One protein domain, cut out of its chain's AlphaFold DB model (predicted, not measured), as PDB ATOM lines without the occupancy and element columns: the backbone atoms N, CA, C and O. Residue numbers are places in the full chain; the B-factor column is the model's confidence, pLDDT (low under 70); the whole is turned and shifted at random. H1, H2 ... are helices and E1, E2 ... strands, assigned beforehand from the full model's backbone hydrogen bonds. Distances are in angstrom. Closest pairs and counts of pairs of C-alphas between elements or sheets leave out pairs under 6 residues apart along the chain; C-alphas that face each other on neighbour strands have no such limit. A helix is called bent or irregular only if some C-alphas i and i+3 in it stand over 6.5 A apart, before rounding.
ATOM      1  N   LEU A  30     109.106 109.012 134.524       97.31
ATOM      2  CA  LEU A  30     110.396 108.567 135.048       97.31
ATOM      3  C   LEU A  30     110.537 108.969 136.517       97.31
ATOM      4  O   LEU A  30     110.264 110.103 136.904       97.31
ATOM      5  N   THR A  31     110.973 108.022 137.335       97.56
ATOM      6  CA  THR A  31     111.340 108.276 138.730       97.56
ATOM      7  C   THR A  31     112.733 108.898 138.822       97.56
ATOM      8  O   THR A  31     113.541 108.774 137.903       97.56
ATOM      9  N   VAL A  32     113.066 109.498 139.970       98.06
ATOM     10  CA  VAL A  32     114.419 110.029 140.236       98.06
ATOM     11  C   VAL A  32     115.497 108.966 139.992       98.06
ATOM     12  O   VAL A  32     116.519 109.250 139.374       98.06
ATOM     13  N   GLN A  33     115.257 107.728 140.436       98.06
ATOM     14  CA  GLN A  33     116.200 106.622 140.267       98.06
ATOM     15  C   GLN A  33     116.382 106.234 138.793       98.06
ATOM     16  O   GLN A  33     117.505 105.978 138.358       98.06
ATOM     17  N   GLU A  34     115.302 106.205 138.013       98.06
ATOM     18  CA  GLU A  34     115.377 105.924 136.576       98.06
ATOM     19  C   GLU A  34     116.093 107.057 135.831       98.06
ATOM     20  O   GLU A  34     116.960 106.776 135.008       98.06
ATOM     21  N   CYS A  35     115.823 108.323 136.170       97.75
ATOM     22  CA  CYS A  35     116.561 109.471 135.635       97.75
ATOM     23  C   CYS A  35     118.063 109.363 135.930       97.75
ATOM     24  O   CYS A  35     118.881 109.510 135.024       97.75
ATOM     25  N   GLN A  36     118.428 109.046 137.176       98.25
ATOM     26  CA  GLN A  36     119.824 108.862 137.574       98.25
ATOM     27  C   GLN A  36     120.490 107.718 136.793       98.25
ATOM     28  O   GLN A  36     121.593 107.877 136.273       98.25
ATOM     29  N   THR A  37     119.782 106.597 136.627       97.94
ATOM     30  CA  THR A  37     120.254 105.437 135.853       97.94
ATOM     31  C   THR A  37     120.478 105.790 134.378       97.94
ATOM     32  O   THR A  37     121.488 105.392 133.795       97.94
ATOM     33  N   LEU A  38     119.569 106.563 133.771       96.94
ATOM     34  CA  LEU A  38     119.729 107.049 132.398       96.94
ATOM     35  C   LEU A  38     120.972 107.930 132.262       96.94
ATOM     36  O   LEU A  38     121.739 107.736 131.321       96.94
ATOM     37  N   ILE A  39     121.185 108.864 133.196       96.44
ATOM     38  CA  ILE A  39     122.346 109.767 133.200       96.44
ATOM     39  C   ILE A  39     123.644 108.960 133.281       96.44
ATOM     40  O   ILE A  39     124.517 109.118 132.431       96.44
ATOM     41  N   GLU A  40     123.764 108.059 134.255       96.94
ATOM     42  CA  GLU A  40     124.976 107.262 134.469       96.94
ATOM     43  C   GLU A  40     125.315 106.387 133.258       96.94
ATOM     44  O   GLU A  40     126.441 106.429 132.753       96.94
ATOM     45  N   ASN A  41     124.331 105.653 132.730       96.06
ATOM     46  CA  ASN A  41     124.547 104.793 131.566       96.06
ATOM     47  C   ASN A  41     124.816 105.598 130.294       96.06
ATOM     48  O   ASN A  41     125.643 105.201 129.470       96.06
ATOM     49  N   PHE A  42     124.151 106.742 130.117       95.12
ATOM     50  CA  PHE A  42     124.424 107.628 128.993       95.12
ATOM     51  C   PHE A  42     125.864 108.158 129.038       95.12
ATOM     52  O   PHE A  42     126.578 108.063 128.036       95.12
ATOM     53  N   LEU A  43     126.316 108.652 130.195       94.50
ATOM     54  CA  LEU A  43     127.677 109.159 130.395       94.50
ATOM     55  C   LEU A  43     128.724 108.065 130.162       94.50
ATOM     56  O   LEU A  43     129.697 108.288 129.436       94.50
ATOM     57  N   MET A  44     128.476 106.860 130.678       93.25
ATOM     58  CA  MET A  44     129.326 105.696 130.436       93.25
ATOM     59  C   MET A  44     129.420 105.366 128.938       93.25
ATOM     60  O   MET A  44     130.519 105.155 128.419       93.25
ATOM     61  N   ASN A  45     128.294 105.392 128.218       92.31
ATOM     62  CA  ASN A  45     128.247 105.120 126.780       92.31
ATOM     63  C   ASN A  45     129.048 106.139 125.956       92.31
ATOM     64  O   ASN A  45     129.640 105.771 124.935       92.31
ATOM     65  N   ILE A  46     129.115 107.397 126.401       91.94
ATOM     66  CA  ILE A  46     129.943 108.416 125.743       91.94
ATOM     67  C   ILE A  46     131.392 108.466 126.245       91.94
ATOM     68  O   ILE A  46     132.206 109.195 125.683       91.94
ATOM     69  N   GLY A  47     131.752 107.634 127.227       91.38
ATOM     70  CA  GLY A  47     133.109 107.533 127.767       91.38
ATOM     71  C   GLY A  47     133.448 108.585 128.824       91.38
ATOM     72  O   GLY A  47     134.629 108.829 129.069       91.38
ATOM     73  N   LEU A  48     132.442 109.207 129.442       91.50
ATOM     74  CA  LEU A  48     132.629 110.086 130.592       91.50
ATOM     75  C   LEU A  48     132.499 109.287 131.890       91.50
ATOM     76  O   LEU A  48     131.595 108.469 132.051       91.50
ATOM     77  N   GLN A  49     133.420 109.533 132.818       89.94
ATOM     78  CA  GLN A  49     133.386 108.911 134.136       89.94
ATOM     79  C   GLN A  49     132.418 109.652 135.055       89.94
ATOM     80  O   GLN A  49     132.349 110.883 135.046       89.94
ATOM     81  N   PHE A  50     131.702 108.892 135.878       92.88
ATOM     82  CA  PHE A  50     130.832 109.438 136.907       92.88
ATOM     83  C   PHE A  50     131.632 109.668 138.197       92.88
ATOM     84  O   PHE A  50     131.661 108.828 139.093       92.88
ATOM     85  N   THR A  51     132.348 110.791 138.260       92.56
ATOM     86  CA  THR A  51     133.145 111.212 139.423       92.56
ATOM     87  C   THR A  51     132.731 112.605 139.875       92.56
ATOM     88  O   THR A  51     132.262 113.406 139.067       92.56
ATOM     89  N   ASP A  52     132.924 112.906 141.160       94.62
ATOM     90  CA  ASP A  52     132.577 114.200 141.765       94.62
ATOM     91  C   ASP A  52     131.119 114.612 141.479       94.62
ATOM     92  O   ASP A  52     130.874 115.596 140.763       94.62
ATOM     93  N   PRO A  53     130.134 113.839 141.985       96.25
ATOM     94  CA  PRO A  53     128.728 114.099 141.720       96.25
ATOM     95  C   PRO A  53     128.340 115.483 142.232       96.25
ATOM     96  O   PRO A  53     128.578 115.842 143.384       96.25
ATOM     97  N   THR A  54     127.733 116.259 141.346       96.75
ATOM     98  CA  THR A  54     127.168 117.571 141.625       96.75
ATOM     99  C   THR A  54     125.651 117.459 141.486       96.75
ATOM    100  O   THR A  54     125.186 117.024 140.426       96.75
ATOM    101  N   PRO A  55     124.877 117.809 142.528       97.06
ATOM    102  CA  PRO A  55     123.426 117.783 142.450       97.06
ATOM    103  C   PRO A  55     122.924 118.868 141.492       97.06
ATOM    104  O   PRO A  55     123.440 119.985 141.472       97.06
ATOM    105  N   THR A  56     121.896 118.534 140.723       96.56
ATOM    106  CA  THR A  56     121.194 119.426 139.799       96.56
ATOM    107  C   THR A  56     119.699 119.249 140.017       96.56
ATOM    108  O   THR A  56     119.189 118.122 139.994       96.56
ATOM    109  N   GLN A  57     119.003 120.356 140.272       97.56
ATOM    110  CA  GLN A  57     117.559 120.349 140.471       97.56
ATOM    111  C   GLN A  57     116.851 120.523 139.128       97.56
ATOM    112  O   GLN A  57     117.244 121.345 138.307       97.56
ATOM    113  N   LEU A  58     115.831 119.706 138.885       96.69
ATOM    114  CA  LEU A  58     115.010 119.758 137.679       96.69
ATOM    115  C   LEU A  58     113.694 120.491 137.969       96.69
ATOM    116  O   LEU A  58     113.249 120.541 139.117       96.69
ATOM    117  N   GLU A  59     113.038 121.013 136.933       95.25
ATOM    118  CA  GLU A  59     111.774 121.763 137.058       95.25
ATOM    119  C   GLU A  59     110.647 120.985 137.769       95.25
ATOM    120  O   GLU A  59     109.813 121.584 138.444       95.25
ATOM    121  N   ASN A  60     110.612 119.650 137.676       94.75
ATOM    122  CA  ASN A  60     109.655 118.822 138.432       94.75
ATOM    123  C   ASN A  60     110.013 118.614 139.918       94.75
ATOM    124  O   ASN A  60     109.365 117.810 140.592       94.75
ATOM    125  N   GLY A  61     111.048 119.280 140.429       96.38
ATOM    126  CA  GLY A  61     111.512 119.164 141.811       96.38
ATOM    127  C   GLY A  61     112.410 117.954 142.081       96.38
ATOM    128  O   GLY A  61     112.871 117.787 143.211       96.38
ATOM    129  N   MET A  62     112.692 117.118 141.077       97.94
ATOM    130  CA  MET A  62     113.663 116.033 141.220       97.94
ATOM    131  C   MET A  62     115.077 116.589 141.375       97.94
ATOM    132  O   MET A  62     115.442 117.585 140.755       97.94
ATOM    133  N   THR A  63     115.900 115.896 142.157       98.31
ATOM    134  CA  THR A  63     117.342 116.145 142.225       98.31
ATOM    135  C   THR A  63     118.071 114.934 141.670       98.31
ATOM    136  O   THR A  63     117.916 113.825 142.180       98.31
ATOM    137  N   VAL A  64     118.860 115.158 140.626       98.00
ATOM    138  CA  VAL A  64     119.744 114.158 140.011       98.00
ATOM    139  C   VAL A  64     121.188 114.623 140.132       98.00
ATOM    140  O   VAL A  64     121.447 115.792 140.410       98.00
ATOM    141  N   ASN A  65     122.138 113.719 139.931       98.06
ATOM    142  CA  ASN A  65     123.557 114.031 140.005       98.06
ATOM    143  C   ASN A  65     124.211 113.904 138.631       98.06
ATOM    144  O   ASN A  65     124.048 112.893 137.945       98.06
ATOM    145  N   TYR A  66     125.031 114.894 138.291       96.38
ATOM    146  CA  TYR A  66     125.941 114.857 137.148       96.38
ATOM    147  C   TYR A  66     127.388 114.927 137.643       96.38
ATOM    148  O   TYR A  66     127.650 115.581 138.654       96.38
ATOM    149  N   PRO A  67     128.362 114.306 136.960       95.19
ATOM    150  CA  PRO A  67     129.755 114.513 137.312       95.19
ATOM    151  C   PRO A  67     130.146 115.959 137.009       95.19
ATOM    152  O   PRO A  67     129.784 116.513 135.966       95.19
ATOM    153  N   LYS A  68     130.934 116.575 137.890       92.12
ATOM    154  CA  LYS A  68     131.373 117.968 137.717       92.12
ATOM    155  C   LYS A  68     132.045 118.215 136.359       92.12
ATOM    156  O   LYS A  68     131.871 119.271 135.757       92.12
ATOM    157  N   SER A  69     132.784 117.228 135.853       89.81
ATOM    158  CA  SER A  69     133.447 117.275 134.543       89.81
ATOM    159  C   SER A  69     132.475 117.416 133.368       89.81
ATOM    160  O   SER A  69     132.816 118.061 132.378       89.81
ATOM    161  N   PHE A  70     131.267 116.855 133.476       91.19
ATOM    162  CA  PHE A  70     130.213 117.002 132.475       91.19
ATOM    163  C   PHE A  70     129.634 118.417 132.481       91.19
ATOM    164  O   PHE A  70     129.504 119.028 131.424       91.19
ATOM    165  N   LEU A  71     129.353 118.966 133.667       88.19
ATOM    166  CA  LEU A  71     128.794 120.317 133.814       88.19
ATOM    167  C   LEU A  71     129.747 121.418 133.319       88.19
ATOM    168  O   LEU A  71     129.308 122.507 132.964       88.19
ATOM    169  N   LEU A  72     131.050 121.131 133.284       86.31
ATOM    170  CA  LEU A  72     132.093 122.038 132.801       86.31
ATOM    171  C   LEU A  72     132.519 121.761 131.348       86.31
ATOM    172  O   LEU A  72     133.449 122.397 130.851       86.31
ATOM    173  N   HIS A  73     131.889 120.798 130.670       82.50
ATOM    174  CA  HIS A  73     132.302 120.377 129.336       82.50
ATOM    175  C   HIS A  73     131.896 121.398 128.263       82.50
ATOM    176  O   HIS A  73     130.791 121.941 128.282       82.50
ATOM    177  N   GLN A  74     132.762 121.637 127.273       84.19
ATOM    178  CA  GLN A  74     132.423 122.540 126.173       84.19
ATOM    179  C   GLN A  74     131.397 121.879 125.237       84.19
ATOM    180  O   GLN A  74     131.610 120.763 124.760       84.19
ATOM    181  N   GLY A  75     130.314 122.589 124.898       82.50
ATOM    182  CA  GLY A  75     129.219 122.045 124.081       82.50
ATOM    183  C   GLY A  75     129.652 121.419 122.746       82.50
ATOM    184  O   GLY A  75     129.128 120.378 122.366       82.50
ATOM    185  N   HIS A  76     130.662 121.978 122.067       84.31
ATOM    186  CA  HIS A  76     131.200 121.411 120.818       84.31
ATOM    187  C   HIS A  76     131.918 120.067 121.014       84.31
ATOM    188  O   HIS A  76     131.786 119.154 120.194       84.31
ATOM    189  N   GLN A  77     132.670 119.928 122.108       87.25
ATOM    190  CA  GLN A  77     133.340 118.672 122.454       87.25
ATOM    191  C   GLN A  77     132.307 117.601 122.815       87.25
ATOM    192  O   GLN A  77     132.414 116.458 122.367       87.25
ATOM    193  N   TYR A  78     131.258 117.997 123.537       87.56
ATOM    194  CA  TYR A  78     130.153 117.117 123.897       87.56
ATOM    195  C   TYR A  78     129.368 116.637 122.669       87.56
ATOM    196  O   TYR A  78     129.117 115.442 122.516       87.56
ATOM    197  N   GLU A  79     129.049 117.549 121.749       88.38
ATOM    198  CA  GLU A  79     128.396 117.225 120.477       88.38
ATOM    199  C   GLU A  79     129.228 116.215 119.667       88.38
ATOM    200  O   GLU A  79     128.698 115.205 119.196       88.38
ATOM    201  N   THR A  80     130.548 116.417 119.602       88.62
ATOM    202  CA  THR A  80     131.478 115.484 118.948       88.62
ATOM    203  C   THR A  80     131.474 114.109 119.630       88.62
ATOM    204  O   THR A  80     131.365 113.080 118.959       88.62
ATOM    205  N   LEU A  81     131.546 114.059 120.964       89.94
ATOM    206  CA  LEU A  81     131.499 112.808 121.733       89.94
ATOM    207  C   LEU A  81     130.219 112.019 121.447       89.94
ATOM    208  O   LEU A  81     130.283 110.839 121.104       89.94
ATOM    209  N   ILE A  82     129.063 112.677 121.500       89.81
ATOM    210  CA  ILE A  82     127.774 112.043 121.212       89.81
ATOM    211  C   ILE A  82     127.744 111.486 119.786       89.81
ATOM    212  O   ILE A  82     127.379 110.327 119.583       89.81
ATOM    213  N   GLN A  83     128.143 112.276 118.788       89.50
ATOM    214  CA  GLN A  83     128.092 111.856 117.386       89.50
ATOM    215  C   GLN A  83     129.079 110.718 117.074       89.50
ATOM    216  O   GLN A  83     128.785 109.848 116.251       89.50
ATOM    217  N   THR A  84     130.238 110.675 117.736       89.19
ATOM    218  CA  THR A  84     131.194 109.567 117.557       89.19
ATOM    219  C   THR A  84     130.687 108.253 118.151       89.19
ATOM    220  O   THR A  84     131.016 107.184 117.635       89.19
ATOM    221  N   LYS A  85     129.868 108.317 119.207       90.75
ATOM    222  CA  LYS A  85     129.391 107.143 119.951       90.75
ATOM    223  C   LYS A  85     128.037 106.634 119.462       90.75
ATOM    224  O   LYS A  85     127.821 105.424 119.421       90.75
ATOM    225  N   PHE A  86     127.162 107.529 119.008       88.94
ATOM    226  CA  PHE A  86     125.841 107.199 118.476       88.94
ATOM    227  C   PHE A  86     125.774 107.492 116.976       88.94
ATOM    228  O   PHE A  86     125.528 108.617 116.532       88.94
ATOM    229  N   SER A  87     125.971 106.446 116.171       86.88
ATOM    230  CA  SER A  87     126.029 106.548 114.705       86.88
ATOM    231  C   SER A  87     124.754 107.129 114.074       86.88
ATOM    232  O   SER A  87     124.796 107.738 113.001       86.88
ATOM    233  N   GLU A  88     123.617 106.952 114.744       86.44
ATOM    234  CA  GLU A  88     122.310 107.485 114.391       86.44
ATOM    235  C   GLU A  88     122.278 109.010 114.511       86.44
ATOM    236  O   GLU A  88     121.775 109.671 113.607       86.44
ATOM    237  N   LEU A  89     122.874 109.568 115.566       86.19
ATOM    238  CA  LEU A  89     122.921 111.015 115.791       86.19
ATOM    239  C   LEU A  89     123.883 111.699 114.811       86.19
ATOM    240  O   LEU A  89     123.573 112.756 114.267       86.19
ATOM    241  N   ASN A  90     124.996 111.043 114.479       84.62
ATOM    242  CA  ASN A  90     125.887 111.489 113.403       84.62
ATOM    243  C   ASN A  90     125.183 111.504 112.029       84.62
ATOM    244  O   ASN A  90     125.404 112.399 111.214       84.62
ATOM    245  N   ALA A  91     124.311 110.530 111.751       83.31
ATOM    246  CA  ALA A  91     123.550 110.517 110.500       83.31
ATOM    247  C   ALA A  91     122.580 111.711 110.384       83.31
ATOM    248  O   ALA A  91     122.377 112.209 109.280       83.31
ATOM    249  N   ILE A  92     122.027 112.185 111.508       79.75
ATOM    250  CA  ILE A  92     121.144 113.362 111.555       79.75
ATOM    251  C   ILE A  92     121.926 114.641 111.223       79.75
ATOM    252  O   ILE A  92     121.485 115.421 110.381       79.75
ATOM    253  N   SER A  93     123.110 114.827 111.815       72.56
ATOM    254  CA  SER A  93     123.961 116.003 111.563       72.56
ATOM    255  C   SER A  93     124.447 116.083 110.102       72.56
ATOM    256  O   SER A  93     124.385 117.142 109.478       72.56
ATOM    257  N   ARG A  94     124.832 114.952 109.488       68.25
ATOM    258  CA  ARG A  94     125.360 114.924 108.106       68.25
ATOM    259  C   ARG A  94     124.346 115.265 107.009       68.25
ATOM    260  O   ARG A  94     124.758 115.662 105.923       68.25
ATOM    261  N   GLY A  95     123.049 115.071 107.252       59.44
ATOM    262  CA  GLY A  95     122.006 115.253 106.234       59.44
ATOM    263  C   GLY A  95     121.430 116.669 106.141       59.44
ATOM    264  O   GLY A  95     120.840 117.005 105.117       59.44
ATOM    265  N   GLN A  96     121.564 117.478 107.199       58.69
ATOM    266  CA  GLN A  96     120.901 118.787 107.326       58.69
ATOM    267  C   GLN A  96     121.758 119.860 108.041       58.69
ATOM    268  O   GLN A  96     121.260 120.947 108.333       58.69
ATOM    269  N   GLY A  97     123.043 119.580 108.296       63.38
ATOM    270  CA  GLY A  97     123.972 120.459 109.017       63.38
ATOM    271  C   GLY A  97     123.864 120.348 110.545       63.38
ATOM    272  O   GLY A  97     122.968 119.685 111.075       63.38
ATOM    273  N   ASP A  98     124.763 121.034 111.263       64.62
ATOM    274  CA  ASP A  98     124.834 121.053 112.741       64.62
ATOM    275  C   ASP A  98     123.501 121.423 113.418       64.62
ATOM    276  O   ASP A  98     123.218 121.014 114.544       64.62
ATOM    277  N   SER A  99     122.644 122.176 112.728       78.38
ATOM    278  CA  SER A  99     121.371 122.664 113.256       78.38
ATOM    279  C   SER A  99     120.339 121.560 113.493       78.38
ATOM    280  O   SER A  99     119.520 121.687 114.399       78.38
ATOM    281  N   ALA A 100     120.348 120.469 112.721       84.06
ATOM    282  CA  ALA A 100     119.271 119.476 112.784       84.06
ATOM    283  C   ALA A 100     119.279 118.657 114.079       84.06
ATOM    284  O   ALA A 100     118.221 118.404 114.655       84.06
ATOM    285  N   LEU A 101     120.467 118.285 114.571       85.12
ATOM    286  CA  LEU A 101     120.599 117.601 115.858       85.12
ATOM    287  C   LEU A 101     120.135 118.514 116.999       85.12
ATOM    288  O   LEU A 101     119.351 118.091 117.845       85.12
ATOM    289  N   LYS A 102     120.563 119.780 116.975       87.25
ATOM    290  CA  LYS A 102     120.196 120.791 117.976       87.25
ATOM    291  C   LYS A 102     118.690 121.036 117.999       87.25
ATOM    292  O   LYS A 102     118.088 120.973 119.062       87.25
ATOM    293  N   LEU A 103     118.069 121.222 116.834       89.31
ATOM    294  CA  LEU A 103     116.614 121.363 116.712       89.31
ATOM    295  C   LEU A 103     115.870 120.116 117.203       89.31
ATOM    296  O   LEU A 103     114.830 120.241 117.839       89.31
ATOM    297  N   GLY A 104     116.403 118.920 116.939       89.00
ATOM    298  CA  GLY A 104     115.849 117.676 117.470       89.00
ATOM    299  C   GLY A 104     115.869 117.635 118.998       89.00
ATOM    300  O   GLY A 104     114.851 117.331 119.608       89.00
ATOM    301  N   VAL A 105     116.998 117.998 119.615       89.12
ATOM    302  CA  VAL A 105     117.125 118.078 121.079       89.12
ATOM    303  C   VAL A 105     116.179 119.130 121.661       89.12
ATOM    304  O   VAL A 105     115.498 118.845 122.640       89.12
ATOM    305  N   LEU A 106     116.080 120.311 121.040       90.88
ATOM    306  CA  LEU A 106     115.177 121.374 121.490       90.88
ATOM    307  C   LEU A 106     113.709 120.933 121.477       90.88
ATOM    308  O   LEU A 106     113.004 121.199 122.440       90.88
ATOM    309  N   ARG A 107     113.268 120.180 120.461       93.25
ATOM    310  CA  ARG A 107     111.906 119.618 120.433       93.25
ATOM    311  C   ARG A 107     111.643 118.651 121.587       93.25
ATOM    312  O   ARG A 107     110.576 118.692 122.178       93.25
ATOM    313  N   VAL A 108     112.616 117.810 121.942       93.25
ATOM    314  CA  VAL A 108     112.474 116.903 123.097       93.25
ATOM    315  C   VAL A 108     112.404 117.692 124.407       93.25
ATOM    316  O   VAL A 108     111.626 117.340 125.290       93.25
ATOM    317  N   ILE A 109     113.178 118.776 124.530       92.75
ATOM    318  CA  ILE A 109     113.100 119.687 125.682       92.75
ATOM    319  C   ILE A 109     111.721 120.362 125.749       92.75
ATOM    320  O   ILE A 109     111.153 120.452 126.831       92.75
ATOM    321  N   GLU A 110     111.166 120.801 124.618       93.69
ATOM    322  CA  GLU A 110     109.816 121.381 124.541       93.69
ATOM    323  C   GLU A 110     108.717 120.375 124.919       93.69
ATOM    324  O   GLU A 110     107.725 120.754 125.539       93.69
ATOM    325  N   GLU A 111     108.886 119.097 124.571       95.94
ATOM    326  CA  GLU A 111     107.942 118.025 124.914       95.94
ATOM    327  C   GLU A 111     108.021 117.610 126.391       95.94
ATOM    328  O   GLU A 111     107.001 117.241 126.977       95.94
ATOM    329  N   PHE A 112     109.210 117.680 126.999       95.69
ATOM    330  CA  PHE A 112     109.428 117.316 128.400       95.69
ATOM    331  C   PHE A 112     110.218 118.380 129.188       95.69
ATOM    332  O   PHE A 112     111.294 118.087 129.730       95.69
ATOM    333  N   PRO A 113     109.685 119.610 129.317       94.19
ATOM    334  CA  PRO A 113     110.385 120.718 129.968       94.19
ATOM    335  C   PRO A 113     110.639 120.456 131.454       94.19
ATOM    336  O   PRO A 113     111.535 121.045 132.051       94.19
ATOM    337  N   GLN A 114     109.893 119.527 132.055       94.81
ATOM    338  CA  GLN A 114     110.013 119.168 133.459       94.81
ATOM    339  C   GLN A 114     111.366 118.536 133.836       94.81
ATOM    340  O   GLN A 114     111.681 118.440 135.021       94.81
ATOM    341  N   PHE A 115     112.150 118.091 132.845       96.00
ATOM    342  CA  PHE A 115     113.506 117.569 133.039       96.00
ATOM    343  C   PHE A 115     114.604 118.603 132.762       96.00
ATOM    344  O   PHE A 115     115.785 118.256 132.777       96.00
ATOM    345  N   LEU A 116     114.245 119.861 132.499       94.00
ATOM    346  CA  LEU A 116     115.221 120.932 132.366       94.00
ATOM    347  C   LEU A 116     115.802 121.284 133.751       94.00
ATOM    348  O   LEU A 116     115.039 121.352 134.718       94.00
ATOM    349  N   PRO A 117     117.122 121.518 133.866       94.56
ATOM    350  CA  PRO A 117     117.714 122.092 135.070       94.56
ATOM    351  C   PRO A 117     117.116 123.465 135.398       94.56
ATOM    352  O   PRO A 117     117.005 124.319 134.510       94.56
ATOM    353  N   THR A 118     116.770 123.697 136.664       94.19
ATOM    354  CA  THR A 118     116.138 124.949 137.115       94.19
ATOM    355  C   THR A 118     117.028 126.164 136.865       94.19
ATOM    356  O   THR A 118     116.544 127.248 136.535       94.19
ATOM    357  N   GLU A 119     118.350 125.988 136.918       90.00
ATOM    358  CA  GLU A 119     119.315 127.064 136.692       90.00
ATOM    359  C   GLU A 119     119.235 127.626 135.265       90.00
ATOM    360  O   GLU A 119     119.528 128.805 135.043       90.00
ATOM    361  N   ILE A 120     118.819 126.813 134.285       88.75
ATOM    362  CA  ILE A 120     118.641 127.269 132.901       88.75
ATOM    363  C   ILE A 120     117.478 128.256 132.829       88.75
ATOM    364  O   ILE A 120     117.630 129.340 132.263       88.75
ATOM    365  N   LYS A 121     116.340 127.917 133.440       84.06
ATOM    366  CA  LYS A 121     115.175 128.802 133.503       84.06
ATOM    367  C   LYS A 121     115.510 130.104 134.217       84.06
ATOM    368  O   LYS A 121     115.294 131.172 133.650       84.06
ATOM    369  N   GLU A 122     116.125 130.020 135.395       87.19
ATOM    370  CA  GLU A 122     116.553 131.205 136.146       87.19
ATOM    371  C   GLU A 122     117.501 132.094 135.334       87.19
ATOM    372  O   GLU A 122     117.450 133.321 135.416       87.19
ATOM    373  N   THR A 123     118.393 131.485 134.548       86.69
ATOM    374  CA  THR A 123     119.314 132.222 133.678       86.69
ATOM    375  C   THR A 123     118.552 132.969 132.587       86.69
ATOM    376  O   THR A 123     118.802 134.156 132.378       86.69
ATOM    377  N   PHE A 124     117.594 132.322 131.920       83.62
ATOM    378  CA  PHE A 124     116.768 132.987 130.909       83.62
ATOM    379  C   PHE A 124     115.890 134.091 131.501       83.62
ATOM    380  O   PHE A 124     115.798 135.160 130.902       83.62
ATOM    381  N   GLU A 125     115.315 133.888 132.687       85.25
ATOM    382  CA  GLU A 125     114.555 134.921 133.404       85.25
ATOM    383  C   GLU A 125     115.430 136.144 133.721       85.25
ATOM    384  O   GLU A 125     115.025 137.278 133.467       85.25
TER     385      GLU A 125
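This is residues 30 to 125 of the 133 residues of an uncharacterized protein of Herbaspirillum sp. CAH-3 (UniProt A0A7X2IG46). What shape do these atoms make? The chain makes an open frame round a hollow middle, with H1, H2 and H3 along one side and H5 running back along the other. The hairpin E1 and E2 stands at one end with H6 near it, and H4 makes the turn at the other end. What is it built of? The printed part has 96 residues, mostly helix, with six named helices and two named strands in the order H1 E1 E2 H2 H3 H4 H5 H6, and one antiparallel sheet in the order E1, E2. By its radius of gyration of the C-alphas, 14.0 A, it is compact, and it spans 37 by 30 by 24 A.

How do the two strands pair? E1, residues 53 to 57, and E2, residues 63 to 67, are an antiparallel hairpin at 143 degrees. N 54 and O 66 are 2.8 A apart and N 64 and O 56 are 3.0 A apart, within hydrogen-bond range. What comes nearest to the strands? The closest C-alphas of E2 and H1, residues 32 to 46, are those of Gln 36 and Val 64, 5.8 A apart. Those of E1 and H2, residues 68 to 71, are Thr 54 and Lys 68, also 5.8 A apart; those of E1 and H6, residues 118 to 125, are Gln 57 and Thr 118, 5.9 A apart. How do the helices meet? H1, with residues 45 to 46 alone, touches H3, residues 75 to 85, about perpendicular at 79 degrees, the closest C-alphas being those of Ile 46 and Lys 85, 6.0 A apart. H3 and H4, residues 87 to 96, touch only at the corner by their link, at a steep tilt of 59 degrees, opposite ways, the C-alphas of Gln 83 and Asn 90 being closest at 4.6 A. H4 touches H5, residues 98 to 111, which meets it with residues 99 to 101 alone; their tilt of 69 degrees is only just steep, they run opposite ways, and the C-alphas of Ser 93 and Leu 101 are closest at 5.7 A. What do the helix backbones show, and what stays apart? In H1, H3 and H6 every O i to N i+4 pair is within hydrogen-bond range, in H4 4 of 6 and in H5 9 of 10, while H2 is too short for such a pair. H1 and H5 are apart, as are H3 and H5.

Where does the first helix lie? H1 begins at C-alpha 32, (114.419, 110.029, 140.236), and is 21.3 A long. How long are the others? E1 measures 12.9 A, E2 13.4 A, H3 15.5 A, H4 15.2 A and H5 21.0 A; H5 is neither bent nor irregular, but only just, with C-alphas 98 and 101 6.3 A apart. Where does the last helix end? H6 ends at C-alpha 125, (114.555, 134.921, 133.404).

How large is it? The two C-alphas farthest apart are those of Gly 61 and Gly 95, at 37.3 A. Are there cuts or long links? The printed part has no cut; the links H1 to E1 and H5 to H6 are short, and the other links are tight. What stands free, and where is confidence low? Residues 72 to 77, of which 75 to 77 belong to H3, and residues 105 to 112, of which 105 to 111 belong to H5, stand free. The mean pLDDT of the printed part is 90.0, and residues 94 to 98 are under 70.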